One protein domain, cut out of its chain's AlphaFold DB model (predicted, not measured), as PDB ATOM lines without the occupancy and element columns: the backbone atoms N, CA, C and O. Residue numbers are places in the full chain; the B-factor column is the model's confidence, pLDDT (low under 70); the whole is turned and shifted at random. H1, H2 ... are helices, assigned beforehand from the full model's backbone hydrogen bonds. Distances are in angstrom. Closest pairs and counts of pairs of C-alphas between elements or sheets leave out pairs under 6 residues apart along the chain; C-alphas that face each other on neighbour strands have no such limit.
ATOM      1  N   ASN A   5     317.660 238.226 278.392       63.47
ATOM      2  CA  ASN A   5     318.365 237.810 277.195       63.47
ATOM      3  C   ASN A   5     318.256 236.290 277.025       63.47
ATOM      4  O   ASN A   5     318.428 235.547 277.991       63.47
ATOM      5  N   GLY A   6     317.982 235.839 275.806       58.50
ATOM      6  CA  GLY A   6     318.134 234.465 275.371       58.50
ATOM      7  C   GLY A   6     319.602 234.175 275.085       58.50
ATOM      8  O   GLY A   6     320.356 235.051 274.654       58.50
ATOM      9  N   TYR A   7     319.995 232.934 275.336       64.38
ATOM     10  CA  TYR A   7     321.364 232.473 275.177       64.38
ATOM     11  C   TYR A   7     321.364 231.173 274.389       64.38
ATOM     12  O   TYR A   7     320.595 230.255 274.698       64.38
ATOM     13  N   ASP A   8     322.226 231.090 273.383       63.12
ATOM     14  CA  ASP A   8     322.471 229.836 272.688       63.12
ATOM     15  C   ASP A   8     323.296 228.925 273.604       63.12
ATOM     16  O   ASP A   8     324.340 229.306 274.134       63.12
ATOM     17  N   PHE A   9     322.825 227.692 273.793       62.72
ATOM     18  CA  PHE A   9     323.507 226.723 274.640       62.72
ATOM     19  C   PHE A   9     324.960 226.467 274.208       62.72
ATOM     20  O   PHE A   9     325.822 226.217 275.055       62.72
ATOM     21  N   SER A  10     325.246 226.525 272.907       65.81
ATOM     22  CA  SER A  10     326.595 226.310 272.379       65.81
ATOM     23  C   SER A  10     327.628 227.300 272.933       65.81
ATOM     24  O   SER A  10     328.821 226.991 272.944       65.81
ATOM     25  N   GLU A  11     327.188 228.438 273.471       66.25
ATOM     26  CA  GLU A  11     328.045 229.455 274.082       66.25
ATOM     27  C   GLU A  11     328.478 229.097 275.508       66.25
ATOM     28  O   GLU A  11     329.521 229.552 275.978       66.25
ATOM     29  N   PHE A  12     327.728 228.236 276.200       69.44
ATOM     30  CA  PHE A  12     327.963 227.940 277.612       69.44
ATOM     31  C   PHE A  12     329.166 227.037 277.879       69.44
ATOM     32  O   PHE A  12     329.554 226.887 279.032       69.44
ATOM     33  N   SER A  13     329.782 226.447 276.849       69.75
ATOM     34  CA  SER A  13     330.949 225.556 276.979       69.75
ATOM     35  C   SER A  13     330.789 224.443 278.039       69.75
ATOM     36  O   SER A  13     331.782 223.887 278.507       69.75
ATOM     37  N   ILE A  14     329.551 224.087 278.410       71.44
ATOM     38  CA  ILE A  14     329.254 222.985 279.331       71.44
ATOM     39  C   ILE A  14     329.093 221.704 278.507       71.44
ATOM     40  O   ILE A  14     328.253 221.663 277.607       71.44
ATOM     41  N   PRO A  15     329.810 220.614 278.815       68.69
ATOM     42  CA  PRO A  15     329.476 219.305 278.271       68.69
ATOM     43  C   PRO A  15     328.178 218.794 278.918       68.69
ATOM     44  O   PRO A  15     328.168 218.367 280.071       68.69
ATOM     45  N   LEU A  16     327.065 218.834 278.180       69.19
ATOM     46  CA  LEU A  16     325.800 218.256 278.634       69.19
ATOM     47  C   LEU A  16     325.833 216.728 278.545       69.19
ATOM     48  O   LEU A  16     325.858 216.162 277.453       69.19
ATOM     49  N   SER A  17     325.764 216.058 279.691       68.00
ATOM     50  CA  SER A  17     325.451 214.632 279.773       68.00
ATOM     51  C   SER A  17     323.955 214.445 280.032       68.00
ATOM     52  O   SER A  17     323.428 215.036 280.969       68.00
ATOM     53  N   GLY A  18     323.275 213.630 279.226       68.75
ATOM     54  CA  GLY A  18     321.856 213.314 279.418       68.75
ATOM     55  C   GLY A  18     321.151 212.969 278.110       68.75
ATOM     56  O   GLY A  18     321.324 213.647 277.092       68.75
ATOM     57  N   SER A  19     320.361 211.903 278.131       77.56
ATOM     58  CA  SER A  19     319.590 211.435 276.976       77.56
ATOM     59  C   SER A  19     318.299 212.234 276.780       77.56
ATOM     60  O   SER A  19     317.864 212.437 275.643       77.56
ATOM     61  N   ASP A  20     317.756 212.810 277.851       71.25
ATOM     62  CA  ASP A  20     316.542 213.626 277.826       71.25
ATOM     63  C   ASP A  20     316.764 215.073 278.306       71.25
ATOM     64  O   ASP A  20     317.860 215.482 278.701       71.25
ATOM     65  N   VAL A  21     315.718 215.893 278.178       66.75
ATOM     66  CA  VAL A  21     315.753 217.326 278.512       66.75
ATOM     67  C   VAL A  21     315.937 217.549 280.015       66.75
ATOM     68  O   VAL A  21     316.629 218.486 280.403       66.75
ATOM     69  N   ILE A  22     315.363 216.688 280.856       71.44
ATOM     70  CA  ILE A  22     315.395 216.827 282.315       71.44
ATOM     71  C   ILE A  22     316.814 216.560 282.825       71.44
ATOM     72  O   ILE A  22     317.362 217.374 283.574       71.44
ATOM     73  N   GLU A  23     317.443 215.476 282.370       77.56
ATOM     74  CA  GLU A  23     318.833 215.130 282.688       77.56
ATOM     75  C   GLU A  23     319.797 216.249 282.274       77.56
ATOM     76  O   GLU A  23     320.653 216.659 283.063       77.56
ATOM     77  N   ARG A  24     319.615 216.807 281.070       74.88
ATOM     78  CA  ARG A  24     320.422 217.935 280.582       74.88
ATOM     79  C   ARG A  24     320.221 219.196 281.427       74.88
ATOM     80  O   ARG A  24     321.208 219.812 281.821       74.88
ATOM     81  N   CYS A  25     318.985 219.549 281.785       76.94
ATOM     82  CA  CYS A  25     318.708 220.678 282.681       76.94
ATOM     83  C   CYS A  25     319.365 220.501 284.059       76.94
ATOM     84  O   CYS A  25     319.940 221.447 284.601       76.94
ATOM     85  N   HIS A  26     319.336 219.287 284.621       79.50
ATOM     86  CA  HIS A  26     320.028 218.989 285.875       79.50
ATOM     87  C   HIS A  26     321.547 219.121 285.751       79.50
ATOM     88  O   HIS A  26     322.167 219.716 286.635       79.50
ATOM     89  N   ALA A  27     322.140 218.636 284.657       79.94
ATOM     90  CA  ALA A  27     323.568 218.790 284.388       79.94
ATOM     91  C   ALA A  27     323.976 220.271 284.272       79.94
ATOM     92  O   ALA A  27     324.992 220.666 284.839       79.94
ATOM     93  N   MET A  28     323.158 221.118 283.633       75.38
ATOM     94  CA  MET A  28     323.397 222.571 283.569       75.38
ATOM     95  C   MET A  28     323.327 223.228 284.942       75.38
ATOM     96  O   MET A  28     324.207 224.005 285.305       75.38
ATOM     97  N   ALA A  29     322.292 222.910 285.722       80.25
ATOM     98  CA  ALA A  29     322.122 223.465 287.061       80.25
ATOM     99  C   ALA A  29     323.239 223.025 288.022       80.25
ATOM    100  O   ALA A  29     323.557 223.753 288.963       80.25
ATOM    101  N   ALA A  30     323.812 221.837 287.808       81.94
ATOM    102  CA  ALA A  30     324.984 221.357 288.531       81.94
ATOM    103  C   ALA A  30     326.254 222.098 288.087       81.94
ATOM    104  O   ALA A  30     326.936 222.665 288.935       81.94
ATOM    105  N   ALA A  31     326.510 222.189 286.778       78.31
ATOM    106  CA  ALA A  31     327.667 222.893 286.228       78.31
ATOM    107  C   ALA A  31     327.705 224.369 286.657       78.31
ATOM    108  O   ALA A  31     328.734 224.845 287.120       78.31
ATOM    109  N   HIS A  32     326.562 225.064 286.619       77.88
ATOM    110  CA  HIS A  32     326.450 226.454 287.073       77.88
ATOM    111  C   HIS A  32     326.739 226.636 288.575       77.88
ATOM    112  O   HIS A  32     327.205 227.695 288.991       77.88
ATOM    113  N   ARG A  33     326.447 225.627 289.412       80.56
ATOM    114  CA  ARG A  33     326.772 225.671 290.849       80.56
ATOM    115  C   ARG A  33     328.262 225.480 291.120       80.56
ATOM    116  O   ARG A  33     328.738 225.976 292.137       80.56
ATOM    117  N   GLU A  34     328.954 224.728 290.269       80.62
ATOM    118  CA  GLU A  34     330.389 224.462 290.400       80.62
ATOM    119  C   GLU A  34     331.233 225.618 289.857       80.62
ATOM    120  O   GLU A  34     332.176 226.043 290.525       80.62
ATOM    121  N   ASP A  35     330.863 226.153 288.693       76.19
ATOM    122  CA  ASP A  35     331.473 227.335 288.088       76.19
ATOM    123  C   ASP A  35     330.376 228.211 287.457       76.19
ATOM    124  O   ASP A  35     329.677 227.763 286.537       76.19
ATOM    125  N   PRO A  36     330.155 229.444 287.953       73.94
ATOM    126  CA  PRO A  36     329.146 230.329 287.396       73.94
ATOM    127  C   PRO A  36     329.403 230.573 285.910       73.94
ATOM    128  O   PRO A  36     330.430 231.119 285.517       73.94
ATOM    129  N   LEU A  37     328.430 230.184 285.086       69.62
ATOM    130  CA  LEU A  37     328.456 230.397 283.642       69.62
ATOM    131  C   LEU A  37     328.849 231.834 283.295       69.62
ATOM    132  O   LEU A  37     328.160 232.779 283.680       69.62
ATOM    133  N   ASN A  38     329.935 231.990 282.538       65.62
ATOM    134  CA  ASN A  38     330.339 233.293 282.038       65.62
ATOM    135  C   ASN A  38     329.546 233.609 280.768       65.62
ATOM    136  O   ASN A  38     329.814 233.077 279.692       65.62
ATOM    137  N   ILE A  39     328.528 234.442 280.926       65.50
ATOM    138  CA  ILE A  39     327.577 234.774 279.876       65.50
ATOM    139  C   ILE A  39     328.106 235.976 279.084       65.50
ATOM    140  O   ILE A  39     328.118 237.098 279.589       65.50
ATOM    141  N   GLY A  40     328.571 235.739 277.855       62.69
ATOM    142  CA  GLY A  40     329.235 236.760 277.033       62.69
ATOM    143  C   GLY A  40     328.285 237.645 276.223       62.69
ATOM    144  O   GLY A  40     328.428 238.868 276.234       62.69
ATOM    145  N   HIS A  41     327.310 237.049 275.529       64.69
ATOM    146  CA  HIS A  41     326.378 237.771 274.666       64.69
ATOM    147  C   HIS A  41     324.976 237.193 274.809       64.69
ATOM    148  O   HIS A  41     324.713 236.049 274.477       64.69
ATOM    149  N   GLY A  42     324.064 237.998 275.336       60.38
ATOM    150  CA  GLY A  42     322.655 237.658 275.354       60.38
ATOM    151  C   GLY A  42     321.934 238.353 274.213       60.38
ATOM    152  O   GLY A  42     322.108 239.557 274.037       60.38
ATOM    153  N   GLN A  43     321.116 237.628 273.457       58.66
ATOM    154  CA  GLN A  43     320.145 238.273 272.576       58.66
ATOM    155  C   GLN A  43     318.969 238.716 273.426       58.66
ATOM    156  O   GLN A  43     318.373 237.876 274.087       58.66
ATOM    157  N   VAL A  44     318.617 240.001 273.420       64.38
ATOM    158  CA  VAL A  44     317.403 240.464 274.106       64.38
ATOM    159  C   VAL A  44     316.241 239.606 273.626       64.38
ATOM    160  O   VAL A  44     315.988 239.526 272.423       64.38
ATOM    161  N   VAL A  45     315.571 238.924 274.555       57.75
ATOM    162  CA  VAL A  45     314.393 238.138 274.212       57.75
ATOM    163  C   VAL A  45     313.363 239.138 273.691       57.75
ATOM    164  O   VAL A  45     312.994 240.060 274.433       57.75
ATOM    165  N   PRO A  46     312.929 239.010 272.425       55.53
ATOM    166  CA  PRO A  46     311.965 239.935 271.863       55.53
ATOM    167  C   PRO A  46     310.692 239.914 272.717       55.53
ATOM    168  O   PRO A  46     310.335 238.864 273.263       55.53
ATOM    169  N   PRO A  47     310.010 241.060 272.884       58.69
ATOM    170  CA  PRO A  47     308.747 241.084 273.604       58.69
ATOM    171  C   PRO A  47     307.785 240.084 272.956       58.69
ATOM    172  O   PRO A  47     307.649 240.065 271.733       58.69
ATOM    173  N   ALA A  48     307.132 239.254 273.776       56.75
ATOM    174  CA  ALA A  48     306.084 238.366 273.296       56.75
ATOM    175  C   ALA A  48     305.001 239.237 272.634       56.75
ATOM    176  O   ALA A  48     304.437 240.108 273.309       56.75
ATOM    177  N   PRO A  49     304.737 239.086 271.326       59.88
ATOM    178  CA  PRO A  49     303.725 239.901 270.686       59.88
ATOM    179  C   PRO A  49     302.373 239.482 271.261       59.88
ATOM    180  O   PRO A  49     301.972 238.334 271.100       59.88
ATOM    181  N   GLN A  50     301.650 240.411 271.891       54.97
ATOM    182  CA  GLN A  50     300.349 240.139 272.531       54.97
ATOM    183  C   GLN A  50     299.298 239.566 271.566       54.97
ATOM    184  O   GLN A  50     298.258 239.070 271.988       54.97
ATOM    185  N   HIS A  51     299.559 239.652 270.261       54.12
ATOM    186  CA  HIS A  51     298.661 239.217 269.198       54.12
ATOM    187  C   HIS A  51     299.245 238.092 268.327       54.12
ATOM    188  O   HIS A  51     298.603 237.678 267.360       54.12
ATOM    189  N   THR A  52     300.448 237.594 268.642       55.28
ATOM    190  CA  THR A  52     301.051 236.435 267.965       55.28
ATOM    191  C   THR A  52     300.914 235.207 268.850       55.28
ATOM    192  O   THR A  52     301.345 235.199 269.995       55.28
ATOM    193  N   GLU A  53     300.296 234.167 268.305       59.47
ATOM    194  CA  GLU A  53     299.905 232.988 269.068       59.47
ATOM    195  C   GLU A  53     301.051 231.971 269.113       59.47
ATOM    196  O   GLU A  53     301.459 231.419 268.089       59.47
ATOM    197  N   GLY A  54     301.557 231.697 270.316       56.25
ATOM    198  CA  GLY A  54     302.239 230.443 270.605       56.25
ATOM    199  C   GLY A  54     301.187 229.399 270.964       56.25
ATOM    200  O   GLY A  54     300.460 229.576 271.932       56.25
ATOM    201  N   ALA A  55     301.082 228.317 270.195       64.44
ATOM    202  CA  ALA A  55     300.148 227.237 270.500       64.44
ATOM    203  C   ALA A  55     300.912 226.031 271.049       64.44
ATOM    204  O   ALA A  55     301.745 225.438 270.360       64.44
ATOM    205  N   VAL A  56     300.611 225.655 272.290       74.56
ATOM    206  CA  VAL A  56     300.974 224.346 272.839       74.56
ATOM    207  C   VAL A  56     299.748 223.458 272.713       74.56
ATOM    208  O   VAL A  56     298.656 223.854 273.110       74.56
ATOM    209  N   PHE A  57     299.932 222.265 272.150       78.88
ATOM    210  CA  PHE A  57     298.900 221.239 272.090       78.88
ATOM    211  C   PHE A  57     299.473 219.915 272.576       78.88
ATOM    212  O   PHE A  57     300.351 219.337 271.930       78.88
ATOM    213  N   ILE A  58     298.974 219.435 273.715       81.62
ATOM    214  CA  ILE A  58     299.267 218.087 274.208       81.62
ATOM    215  C   ILE A  58     298.044 217.205 273.913       81.62
ATOM    216  O   ILE A  58     296.964 217.424 274.481       81.62
ATOM    217  N   PRO A  59     298.174 216.216 273.011       75.94
ATOM    218  CA  PRO A  59     297.066 215.334 272.688       75.94
ATOM    219  C   PRO A  59     296.711 214.457 273.890       75.94
ATOM    220  O   PRO A  59     297.550 214.160 274.735       75.94
ATOM    221  N   SER A  60     295.459 214.009 273.960       72.19
ATOM    222  CA  SER A  60     294.929 213.266 275.115       72.19
ATOM    223  C   SER A  60     295.632 211.926 275.366       72.19
ATOM    224  O   SER A  60     295.685 211.461 276.503       72.19
ATOM    225  N   TRP A  61     296.197 211.318 274.319       76.00
ATOM    226  CA  TRP A  61     296.990 210.090 274.409       76.00
ATOM    227  C   TRP A  61     298.428 210.321 274.889       76.00
ATOM    228  O   TRP A  61     299.094 209.361 275.285       76.00
ATOM    229  N   ALA A  62     298.938 211.556 274.831       74.25
ATOM    230  CA  ALA A  62     300.287 211.856 275.288       74.25
ATOM    231  C   ALA A  62     300.325 211.954 276.820       74.25
ATOM    232  O   ALA A  62     299.340 212.354 277.447       74.25
ATOM    233  N   PRO A  63     301.464 211.611 277.450       75.00
ATOM    234  CA  PRO A  63     301.646 211.835 278.874       75.00
ATOM    235  C   PRO A  63     301.388 213.299 279.233       75.00
ATOM    236  O   PRO A  63     301.877 214.211 278.566       75.00
ATOM    237  N   GLN A  64     300.640 213.505 280.313       71.38
ATOM    238  CA  GLN A  64     300.395 214.832 280.861       71.38
ATOM    239  C   GLN A  64     301.727 215.470 281.261       71.38
ATOM    240  O   GLN A  64     302.533 214.853 281.963       71.38
ATOM    241  N   SER A  65     301.947 216.705 280.820       71.25
ATOM    242  CA  SER A  65     303.103 217.499 281.218       71.25
ATOM    243  C   SER A  65     302.616 218.651 282.091       71.25
ATOM    244  O   SER A  65     301.764 219.416 281.634       71.25
ATOM    245  N   PRO A  66     303.108 218.802 283.333       70.62
ATOM    246  CA  PRO A  66     302.729 219.934 284.164       70.62
ATOM    247  C   PRO A  66     303.242 221.228 283.521       70.62
ATOM    248  O   PRO A  66     304.433 221.535 283.571       70.62
ATOM    249  N   MET A  67     302.336 221.982 282.897       77.56
ATOM    250  CA  MET A  67     302.647 223.288 282.322       77.56
ATOM    251  C   MET A  67     302.744 224.327 283.438       77.56
ATOM    252  O   MET A  67     301.773 224.597 284.145       77.56
ATOM    253  N   LEU A  68     303.930 224.914 283.582       75.06
ATOM    254  CA  LEU A  68     304.170 226.050 284.461       75.06
ATOM    255  C   LEU A  68     304.284 227.297 283.594       75.06
ATOM    256  O   LEU A  68     305.258 227.467 282.863       75.06
ATOM    257  N   LEU A  69     303.262 228.142 283.665       80.81
ATOM    258  CA  LEU A  69     303.262 229.447 283.023       80.81
ATOM    259  C   LEU A  69     303.874 230.478 283.974       80.81
ATOM    260  O   LEU A  69     303.639 230.421 285.182       80.81
ATOM    261  N   ASP A  70     304.658 231.409 283.433       79.50
ATOM    262  CA  ASP A  70     305.185 232.528 284.211       79.50
ATOM    263  C   ASP A  70     304.042 233.508 284.528       79.50
ATOM    264  O   ASP A  70     303.547 234.168 283.614       79.50
ATOM    265  N   PRO A  71     303.627 233.655 285.800       77.81
ATOM    266  CA  PRO A  71     302.490 234.497 286.162       77.81
ATOM    267  C   PRO A  71     302.718 235.991 285.898       77.81
ATOM    268  O   PRO A  71     301.759 236.756 285.928       77.81
ATOM    269  N   ALA A  72     303.961 236.436 285.675       75.19
ATOM    270  CA  ALA A  72     304.250 237.831 285.346       75.19
ATOM    271  C   ALA A  72     304.040 238.161 283.857       75.19
ATOM    272  O   ALA A  72     303.966 239.341 283.508       75.19
ATOM    273  N   HIS A  73     303.966 237.144 282.992       74.62
ATOM    274  CA  HIS A  73     303.975 237.319 281.536       74.62
ATOM    275  C   HIS A  73     302.876 236.546 280.807       74.62
ATOM    276  O   HIS A  73     302.508 236.947 279.705       74.62
ATOM    277  N   ALA A  74     302.370 235.461 281.392       82.19
ATOM    278  CA  ALA A  74     301.316 234.665 280.795       82.19
ATOM    279  C   ALA A  74     300.049 235.504 280.626       82.19
ATOM    280  O   ALA A  74     299.542 236.112 281.571       82.19
ATOM    281  N   THR A  75     299.564 235.543 279.396       86.25
ATOM    282  CA  THR A  75     298.293 236.162 279.049       86.25
ATOM    283  C   THR A  75     297.140 235.223 279.393       86.25
ATOM    284  O   THR A  75     297.318 234.012 279.548       86.25
ATOM    285  N   ASP A  76     295.924 235.760 279.445       89.06
ATOM    286  CA  ASP A  76     294.720 234.939 279.615       89.06
ATOM    287  C   ASP A  76     294.573 233.900 278.483       89.06
ATOM    288  O   ASP A  76     294.105 232.782 278.714       89.06
ATOM    289  N   SER A  77     295.060 234.228 277.279       87.69
ATOM    290  CA  SER A  77     295.126 233.294 276.153       87.69
ATOM    291  C   SER A  77     296.108 232.150 276.410       87.69
ATOM    292  O   SER A  77     295.768 230.999 276.145       87.69
ATOM    293  N   ASP A  78     297.289 232.425 276.974       86.81
ATOM    294  CA  ASP A  78     298.262 231.381 277.332       86.81
ATOM    295  C   ASP A  78     297.681 230.424 278.378       86.81
ATOM    296  O   ASP A  78     297.843 229.204 278.279       86.81
ATOM    297  N   HIS A  79     296.955 230.967 279.359       89.69
ATOM    298  CA  HIS A  79     296.247 230.177 280.363       89.69
ATOM    299  C   HIS A  79     295.167 229.284 279.740       89.69
ATOM    300  O   HIS A  79     295.075 228.106 280.096       89.69
ATOM    301  N   ALA A  80     294.394 229.797 278.780       91.56
ATOM    302  CA  ALA A  80     293.407 229.004 278.051       91.56
ATOM    303  C   ALA A  80     294.065 227.888 277.214       91.56
ATOM    304  O   ALA A  80     293.669 226.725 277.327       91.56
ATOM    305  N   TRP A  81     295.126 228.186 276.458       90.50
ATOM    306  CA  TRP A  81     295.886 227.183 275.695       90.50
ATOM    307  C   TRP A  81     296.493 226.096 276.584       90.50
ATOM    308  O   TRP A  81     296.441 224.909 276.245       90.50
ATOM    309  N   ALA A  82     297.037 226.481 277.741       89.50
ATOM    310  CA  ALA A  82     297.557 225.531 278.712       89.50
ATOM    311  C   ALA A  82     296.448 224.633 279.263       89.50
ATOM    312  O   ALA A  82     296.631 223.418 279.292       89.50
ATOM    313  N   ALA A  83     295.287 225.184 279.628       90.62
ATOM    314  CA  ALA A  83     294.145 224.404 280.105       90.62
ATOM    315  C   ALA A  83     293.684 223.357 279.075       90.62
ATOM    316  O   ALA A  83     293.472 222.196 279.427       90.62
ATOM    317  N   TYR A  84     293.628 223.721 277.788       90.81
ATOM    318  CA  TYR A  84     293.324 222.773 276.707       90.81
ATOM    319  C   TYR A  84     294.397 221.698 276.526       90.81
ATOM    320  O   TYR A  84     294.115 220.665 275.926       90.81
ATOM    321  N   SER A  85     295.603 221.897 277.050       89.06
ATOM    322  CA  SER A  85     296.749 220.992 276.919       89.06
ATOM    323  C   SER A  85     297.116 220.272 278.218       89.06
ATOM    324  O   SER A  85     298.236 219.783 278.349       89.06
ATOM    325  N   GLY A  86     296.191 220.181 279.178       85.19
ATOM    326  CA  GLY A  86     296.433 219.476 280.445       85.19
ATOM    327  C   GLY A  86     297.111 220.316 281.531       85.19
ATOM    328  O   GLY A  86     297.524 219.799 282.569       85.19
ATOM    329  N   GLY A  87     297.231 221.619 281.295       86.94
ATOM    330  CA  GLY A  87     297.652 222.605 282.277       86.94
ATOM    331  C   GLY A  87     296.554 222.959 283.291       86.94
ATOM    332  O   GLY A  87     295.475 222.363 283.309       86.94
ATOM    333  N   PRO A  88     296.829 223.933 284.174       88.56
ATOM    334  CA  PRO A  88     295.897 224.340 285.222       88.56
ATOM    335  C   PRO A  88     294.595 224.934 284.663       88.56
ATOM    336  O   PRO A  88     294.618 225.690 283.699       88.56
ATOM    337  N   THR A  89     293.463 224.638 285.311       90.50
ATOM    338  CA  THR A  89     292.124 225.122 284.913       90.50
ATOM    339  C   THR A  89     291.533 226.165 285.868       90.50
ATOM    340  O   THR A  89     290.361 226.526 285.783       90.50
ATOM    341  N   ASN A  90     292.332 226.659 286.812       87.75
ATOM    342  CA  ASN A  90     291.926 227.691 287.760       87.75
ATOM    343  C   ASN A  90     292.096 229.098 287.171       87.75
ATOM    344  O   ASN A  90     293.063 229.364 286.468       87.75
ATOM    345  N   ASN A  91     291.203 230.019 287.554       86.88
ATOM    346  CA  ASN A  91     291.254 231.444 287.192       86.88
ATOM    347  C   ASN A  91     291.262 231.725 285.677       86.88
ATOM    348  O   ASN A  91     291.867 232.697 285.240       86.88
ATOM    349  N   LEU A  92     290.598 230.884 284.882       92.88
ATOM    350  CA  LEU A  92     290.495 231.091 283.440       92.88
ATOM    351  C   LEU A  92     289.493 232.201 283.101       92.88
ATOM    352  O   LEU A  92     288.438 232.318 283.731       92.88
ATOM    353  N   VAL A  93     289.800 232.969 282.056       93.44
ATOM    354  CA  VAL A  93     288.858 233.903 281.432       93.44
ATOM    355  C   VAL A  93     288.002 233.136 280.429       93.44
ATOM    356  O   VAL A  93     288.510 232.603 279.445       93.44
ATOM    357  N   THR A  94     286.691 233.087 280.671       94.12
ATOM    358  CA  THR A  94     285.728 232.324 279.858       94.12
ATOM    359  C   THR A  94     285.813 232.642 278.366       94.12
ATOM    360  O   THR A  94     285.776 231.728 277.547       94.12
ATOM    361  N   ASP A  95     285.954 233.920 278.008       91.00
ATOM    362  CA  ASP A  95     286.008 234.341 276.606       91.00
ATOM    363  C   ASP A  95     287.264 233.812 275.892       91.00
ATOM    364  O   ASP A  95     287.172 233.387 274.745       91.00
ATOM    365  N   GLU A  96     288.407 233.722 276.582       91.19
ATOM    366  CA  GLU A  96     289.641 233.143 276.026       91.19
ATOM    367  C   GLU A  96     289.554 231.619 275.883       91.19
ATOM    368  O   GLU A  96     290.078 231.044 274.928       91.19
ATOM    369  N   VAL A  97     288.845 230.942 276.793       94.12
ATOM    370  CA  VAL A  97     288.560 229.498 276.693       94.12
ATOM    371  C   VAL A  97     287.677 229.198 275.480       94.12
ATOM    372  O   VAL A  97     287.923 228.215 274.775       94.12
ATOM    373  N   ILE A  98     286.672 230.041 275.221       93.88
ATOM    374  CA  ILE A  98     285.806 229.941 274.037       93.88
ATOM    375  C   ILE A  98     286.608 230.244 272.767       93.88
ATOM    376  O   ILE A  98     286.557 229.460 271.825       93.88
ATOM    377  N   GLU A  99     287.395 231.321 272.750       90.12
ATOM    378  CA  GLU A  99     288.217 231.692 271.589       90.12
ATOM    379  C   GLU A  99     289.261 230.611 271.260       90.12
ATOM    380  O   GLU A  99     289.517 230.332 270.092       90.12
ATOM    381  N   THR A 100     289.822 229.935 272.268       92.31
ATOM    382  CA  THR A 100     290.739 228.798 272.066       92.31
ATOM    383  C   THR A 100     290.040 227.630 271.362       92.31
ATOM    384  O   THR A 100     290.599 227.032 270.440       92.31
ATOM    385  N   ALA A 101     288.796 227.326 271.745       93.81
ATOM    386  CA  ALA A 101     287.972 226.337 271.049       93.81
ATOM    387  C   ALA A 101     287.664 226.759 269.601       93.81
ATOM    388  O   ALA A 101     287.785 225.940 268.683       93.81
ATOM    389  N   ASP A 102     287.307 228.029 269.393       91.62
ATOM    390  CA  ASP A 102     287.057 228.592 268.064       91.62
ATOM    391  C   ASP A 102     288.309 228.467 267.182       91.62
ATOM    392  O   ASP A 102     288.213 227.979 266.057       91.62
ATOM    393  N   LEU A 103     289.500 228.793 267.697       89.38
ATOM    394  CA  LEU A 103     290.775 228.650 266.981       89.38
ATOM    395  C   LEU A 103     291.068 227.196 266.595       89.38
ATOM    396  O   LEU A 103     291.377 226.920 265.432       89.38
ATOM    397  N   LEU A 104     290.936 226.256 267.538       90.56
ATOM    398  CA  LEU A 104     291.137 224.827 267.273       90.56
ATOM    399  C   LEU A 104     290.194 224.323 266.174       90.56
ATOM    400  O   LEU A 104     290.636 223.654 265.232       90.56
ATOM    401  N   SER A 105     288.913 224.684 266.261       91.81
ATOM    402  CA  SER A 105     287.911 224.280 265.275       91.81
ATOM    403  C   SER A 105     288.141 224.932 263.909       91.81
ATOM    404  O   SER A 105     288.134 224.239 262.890       91.81
ATOM    405  N   ALA A 106     288.467 226.226 263.863       88.50
ATOM    406  CA  ALA A 106     288.782 226.945 262.634       88.50
ATOM    407  C   ALA A 106     290.019 226.356 261.939       88.50
ATOM    408  O   ALA A 106     290.032 226.197 260.714       88.50
ATOM    409  N   TRP A 107     291.054 225.976 262.695       86.69
ATOM    410  CA  TRP A 107     292.229 225.311 262.134       86.69
ATOM    411  C   TRP A 107     291.886 223.952 261.541       86.69
ATOM    412  O   TRP A 107     292.290 223.679 260.408       86.69
ATOM    413  N   ALA A 108     291.133 223.124 262.257       86.31
ATOM    414  CA  ALA A 108     290.714 221.810 261.782       86.31
ATOM    415  C   ALA A 108     289.829 221.904 260.525       86.31
ATOM    416  O   ALA A 108     290.100 221.249 259.514       86.31
ATOM    417  N   VAL A 109     288.859 222.821 260.524       86.75
ATOM    418  CA  VAL A 109     288.001 223.128 259.369       86.75
ATOM    419  C   VAL A 109     288.830 223.626 258.180       86.75
ATOM    420  O   VAL A 109     288.681 223.122 257.067       86.75
ATOM    421  N   SER A 110     289.777 224.547 258.391       80.12
ATOM    422  CA  SER A 110     290.665 225.036 257.320       80.12
ATOM    423  C   SER A 110     291.557 223.937 256.727       80.12
ATOM    424  O   SER A 110     291.960 224.000 255.562       80.12
ATOM    425  N   ARG A 111     291.854 222.909 257.527       79.69
ATOM    426  CA  ARG A 111     292.624 221.724 257.137       79.69
ATOM    427  C   ARG A 111     291.758 220.656 256.474       79.69
ATOM    428  O   ARG A 111     292.311 219.657 256.017       79.69
ATOM    429  N   GLY A 112     290.447 220.873 256.357       78.19
ATOM    430  CA  GLY A 112     289.506 219.891 255.820       78.19
ATOM    431  C   GLY A 112     289.426 218.626 256.675       78.19
ATOM    432  O   GLY A 112     289.145 217.560 256.143       78.19
ATOM    433  N   TYR A 113     289.738 218.736 257.969       82.19
ATOM    434  CA  TYR A 113     289.793 217.615 258.905       82.19
ATOM    435  C   TYR A 113     289.092 217.994 260.212       82.19
ATOM    436  O   TYR A 113     289.711 218.132 261.261       82.19
ATOM    437  N   TRP A 114     287.790 218.260 260.102       89.00
ATOM    438  CA  TRP A 114     286.898 218.526 261.227       89.00
ATOM    439  C   TRP A 114     285.863 217.406 261.299       89.00
ATOM    440  O   TRP A 114     284.856 217.464 260.591       89.00
ATOM    441  N   THR A 115     286.143 216.364 262.086       87.19
ATOM    442  CA  THR A 115     285.250 215.209 262.261       87.19
ATOM    443  C   THR A 115     284.536 215.264 263.615       87.19
ATOM    444  O   THR A 115     284.770 216.160 264.429       87.19
ATOM    445  N   GLU A 116     283.644 214.301 263.866       89.12
ATOM    446  CA  GLU A 116     282.954 214.166 265.154       89.12
ATOM    447  C   GLU A 116     283.958 213.980 266.294       89.12
ATOM    448  O   GLU A 116     283.794 214.574 267.357       89.12
ATOM    449  N   SER A 117     285.045 213.244 266.042       87.38
ATOM    450  CA  SER A 117     286.085 213.000 267.038       87.38
ATOM    451  C   SER A 117     286.802 214.286 267.457       87.38
ATOM    452  O   SER A 117     287.040 214.482 268.648       87.38
ATOM    453  N   GLU A 118     287.155 215.172 266.520       89.56
ATOM    454  CA  GLU A 118     287.794 216.457 266.839       89.56
ATOM    455  C   GLU A 118     286.813 217.399 267.533       89.56
ATOM    456  O   GLU A 118     287.188 218.066 268.497       89.56
ATOM    457  N   ALA A 119     285.555 217.437 267.087       92.50
ATOM    458  CA  ALA A 119     284.529 218.248 267.733       92.50
ATOM    459  C   ALA A 119     284.299 217.812 269.188       92.50
ATOM    460  O   ALA A 119     284.203 218.658 270.080       92.50
ATOM    461  N   ASP A 120     284.258 216.507 269.447       92.19
ATOM    462  CA  ASP A 120     284.089 215.960 270.791       92.19
ATOM    463  C   ASP A 120     285.329 216.158 271.669       92.19
ATOM    464  O   ASP A 120     285.178 216.495 272.846       92.19
ATOM    465  N   ASP A 121     286.543 216.041 271.119       91.56
ATOM    466  CA  ASP A 121     287.782 216.355 271.848       91.56
ATOM    467  C   ASP A 121     287.824 217.838 272.259       91.56
ATOM    468  O   ASP A 121     288.083 218.148 273.425       91.56
ATOM    469  N   VAL A 122     287.472 218.763 271.356       93.75
ATOM    470  CA  VAL A 122     287.397 220.203 271.672       93.75
ATOM    471  C   VAL A 122     286.333 220.480 272.739       93.75
ATOM    472  O   VAL A 122     286.612 221.200 273.702       93.75
ATOM    473  N   ARG A 123     285.139 219.873 272.642       94.94
ATOM    474  CA  ARG A 123     284.093 220.000 273.678       94.94
ATOM    475  C   ARG A 123     284.554 219.458 275.025       94.94
ATOM    476  O   ARG A 123     284.306 220.091 276.049       94.94
ATOM    477  N   ALA A 124     285.219 218.306 275.039       92.88
ATOM    478  CA  ALA A 124     285.712 217.695 276.266       92.88
ATOM    479  C   ALA A 124     286.746 218.592 276.962       92.88
ATOM    480  O   ALA A 124     286.660 218.792 278.174       92.88
ATOM    481  N   ARG A 125     287.677 219.187 276.204       93.00
ATOM    482  CA  ARG A 125     288.674 220.137 276.730       93.00
ATOM    483  C   ARG A 125     288.029 221.423 277.239       93.00
ATOM    484  O   ARG A 125     288.321 221.850 278.352       93.00
ATOM    485  N   SER A 126     287.088 221.985 276.482       94.81
ATOM    486  CA  SER A 126     286.299 223.149 276.903       94.81
ATOM    487  C   SER A 126     285.564 222.888 278.222       94.81
ATOM    488  O   SER A 126     285.621 223.700 279.146       94.81
ATOM    489  N   ALA A 127     284.925 221.721 278.356       94.38
ATOM    490  CA  ALA A 127     284.215 221.336 279.573       94.38
ATOM    491  C   ALA A 127     285.166 221.175 280.772       94.38
ATOM    492  O   ALA A 127     284.836 221.611 281.876       94.38
ATOM    493  N   GLN A 128     286.359 220.610 280.564       91.75
ATOM    494  CA  GLN A 128     287.410 220.538 281.591       91.75
ATOM    495  C   GLN A 128     287.896 221.931 282.022       91.75
ATOM    496  O   GLN A 128     288.186 222.140 283.200       91.75
ATOM    497  N   ALA A 129     287.921 222.889 281.094       93.19
ATOM    498  CA  ALA A 129     288.228 224.296 281.340       93.19
ATOM    499  C   ALA A 129     287.035 225.113 281.890       93.19
ATOM    500  O   ALA A 129     287.145 226.324 282.068       93.19
ATOM    501  N   GLY A 130     285.896 224.473 282.189       94.12
ATOM    502  CA  GLY A 130     284.734 225.111 282.822       94.12
ATOM    503  C   GLY A 130     283.690 225.691 281.861       94.12
ATOM    504  O   GLY A 130     282.747 226.340 282.315       94.12
TER     505      GLY A 130
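This is residues 5 to 130 of the 530 residues of an uncharacterized protein of Corynebacterium sp. J010B-136 (UniProt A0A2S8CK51). The model is two unequal lobes joined by a long stretch of chain: in the larger lobe H4 and H5 lie side by side as a helical hairpin with H3 packed across one end, where H4 begins and H5 ends, and in the smaller, loosely built lobe H2 and the very short H1 stay apart. The long stretch, residues 35 to 75 with no named element, leads from the small lobe to the large one, and near its beginning residues 43 to 44 make a short antiparallel pairing with residues 5 to 6. The printed part has 126 residues with five named helices, H1 to H5 in chain order, and no named strand; the class is all helix, though the helices hold 57 residues, under half. The whole is loose, with a radius of gyration of the C-alphas of 18.7 A, and elongated, spanning 54 by 31 by 30 A.

Start at the longest helix: find C-alpha 94 at (285.728, 232.324, 279.858), from which H4, residues 94 to 110, runs 24.2 A. Look next at H5, residues 116 to 128, which is 18.2 A long and ends at C-alpha 128 at (287.410, 220.538, 281.591). Before them in the chain is H3, residues 76 to 84, 12.6 A long. Earlier in the chain, find H2, residues 21 to 34, which begins at C-alpha 21 at (315.753, 217.326, 278.512) and is 20.2 A long. H1 is residues 9 to 12, 5.5 A.

H4 and H5 touch and form a hairpin; their closest C-alphas, those of Ala 101 and Val 122, are 6.2 A apart. They run opposite ways at a shallow tilt of 14 degrees. H3 touches H4, which meets it with residues 96 to 100 alone; look at the closest C-alphas, Ala 80 and Val 97, 5.1 A apart. H3 and H4 run the same way at a steep tilt of 64 degrees. H3 and H5 touch only at their ends, where the closest C-alphas, Tyr 84 and Arg 125, are 5.3 A apart. H1 and H2 are apart from each other and from H3, H4 and H5. In H2, H3, H4 and H5 every O i to N i+4 pair is within hydrogen-bond range; H1 is too short for such a pair.

The C-alphas farthest apart, Asp 35 and Glu 116, are 55.3 A from each other. The printed part has no cut. The link from H2 to H3 is long, with 41 residues, and that from H4 to H5 is tight. In the B-factor column the mean pLDDT of the printed part is 78.8; look for values under 70 at residues 5 to 13, 15 to 18, 21 and 37 to 55.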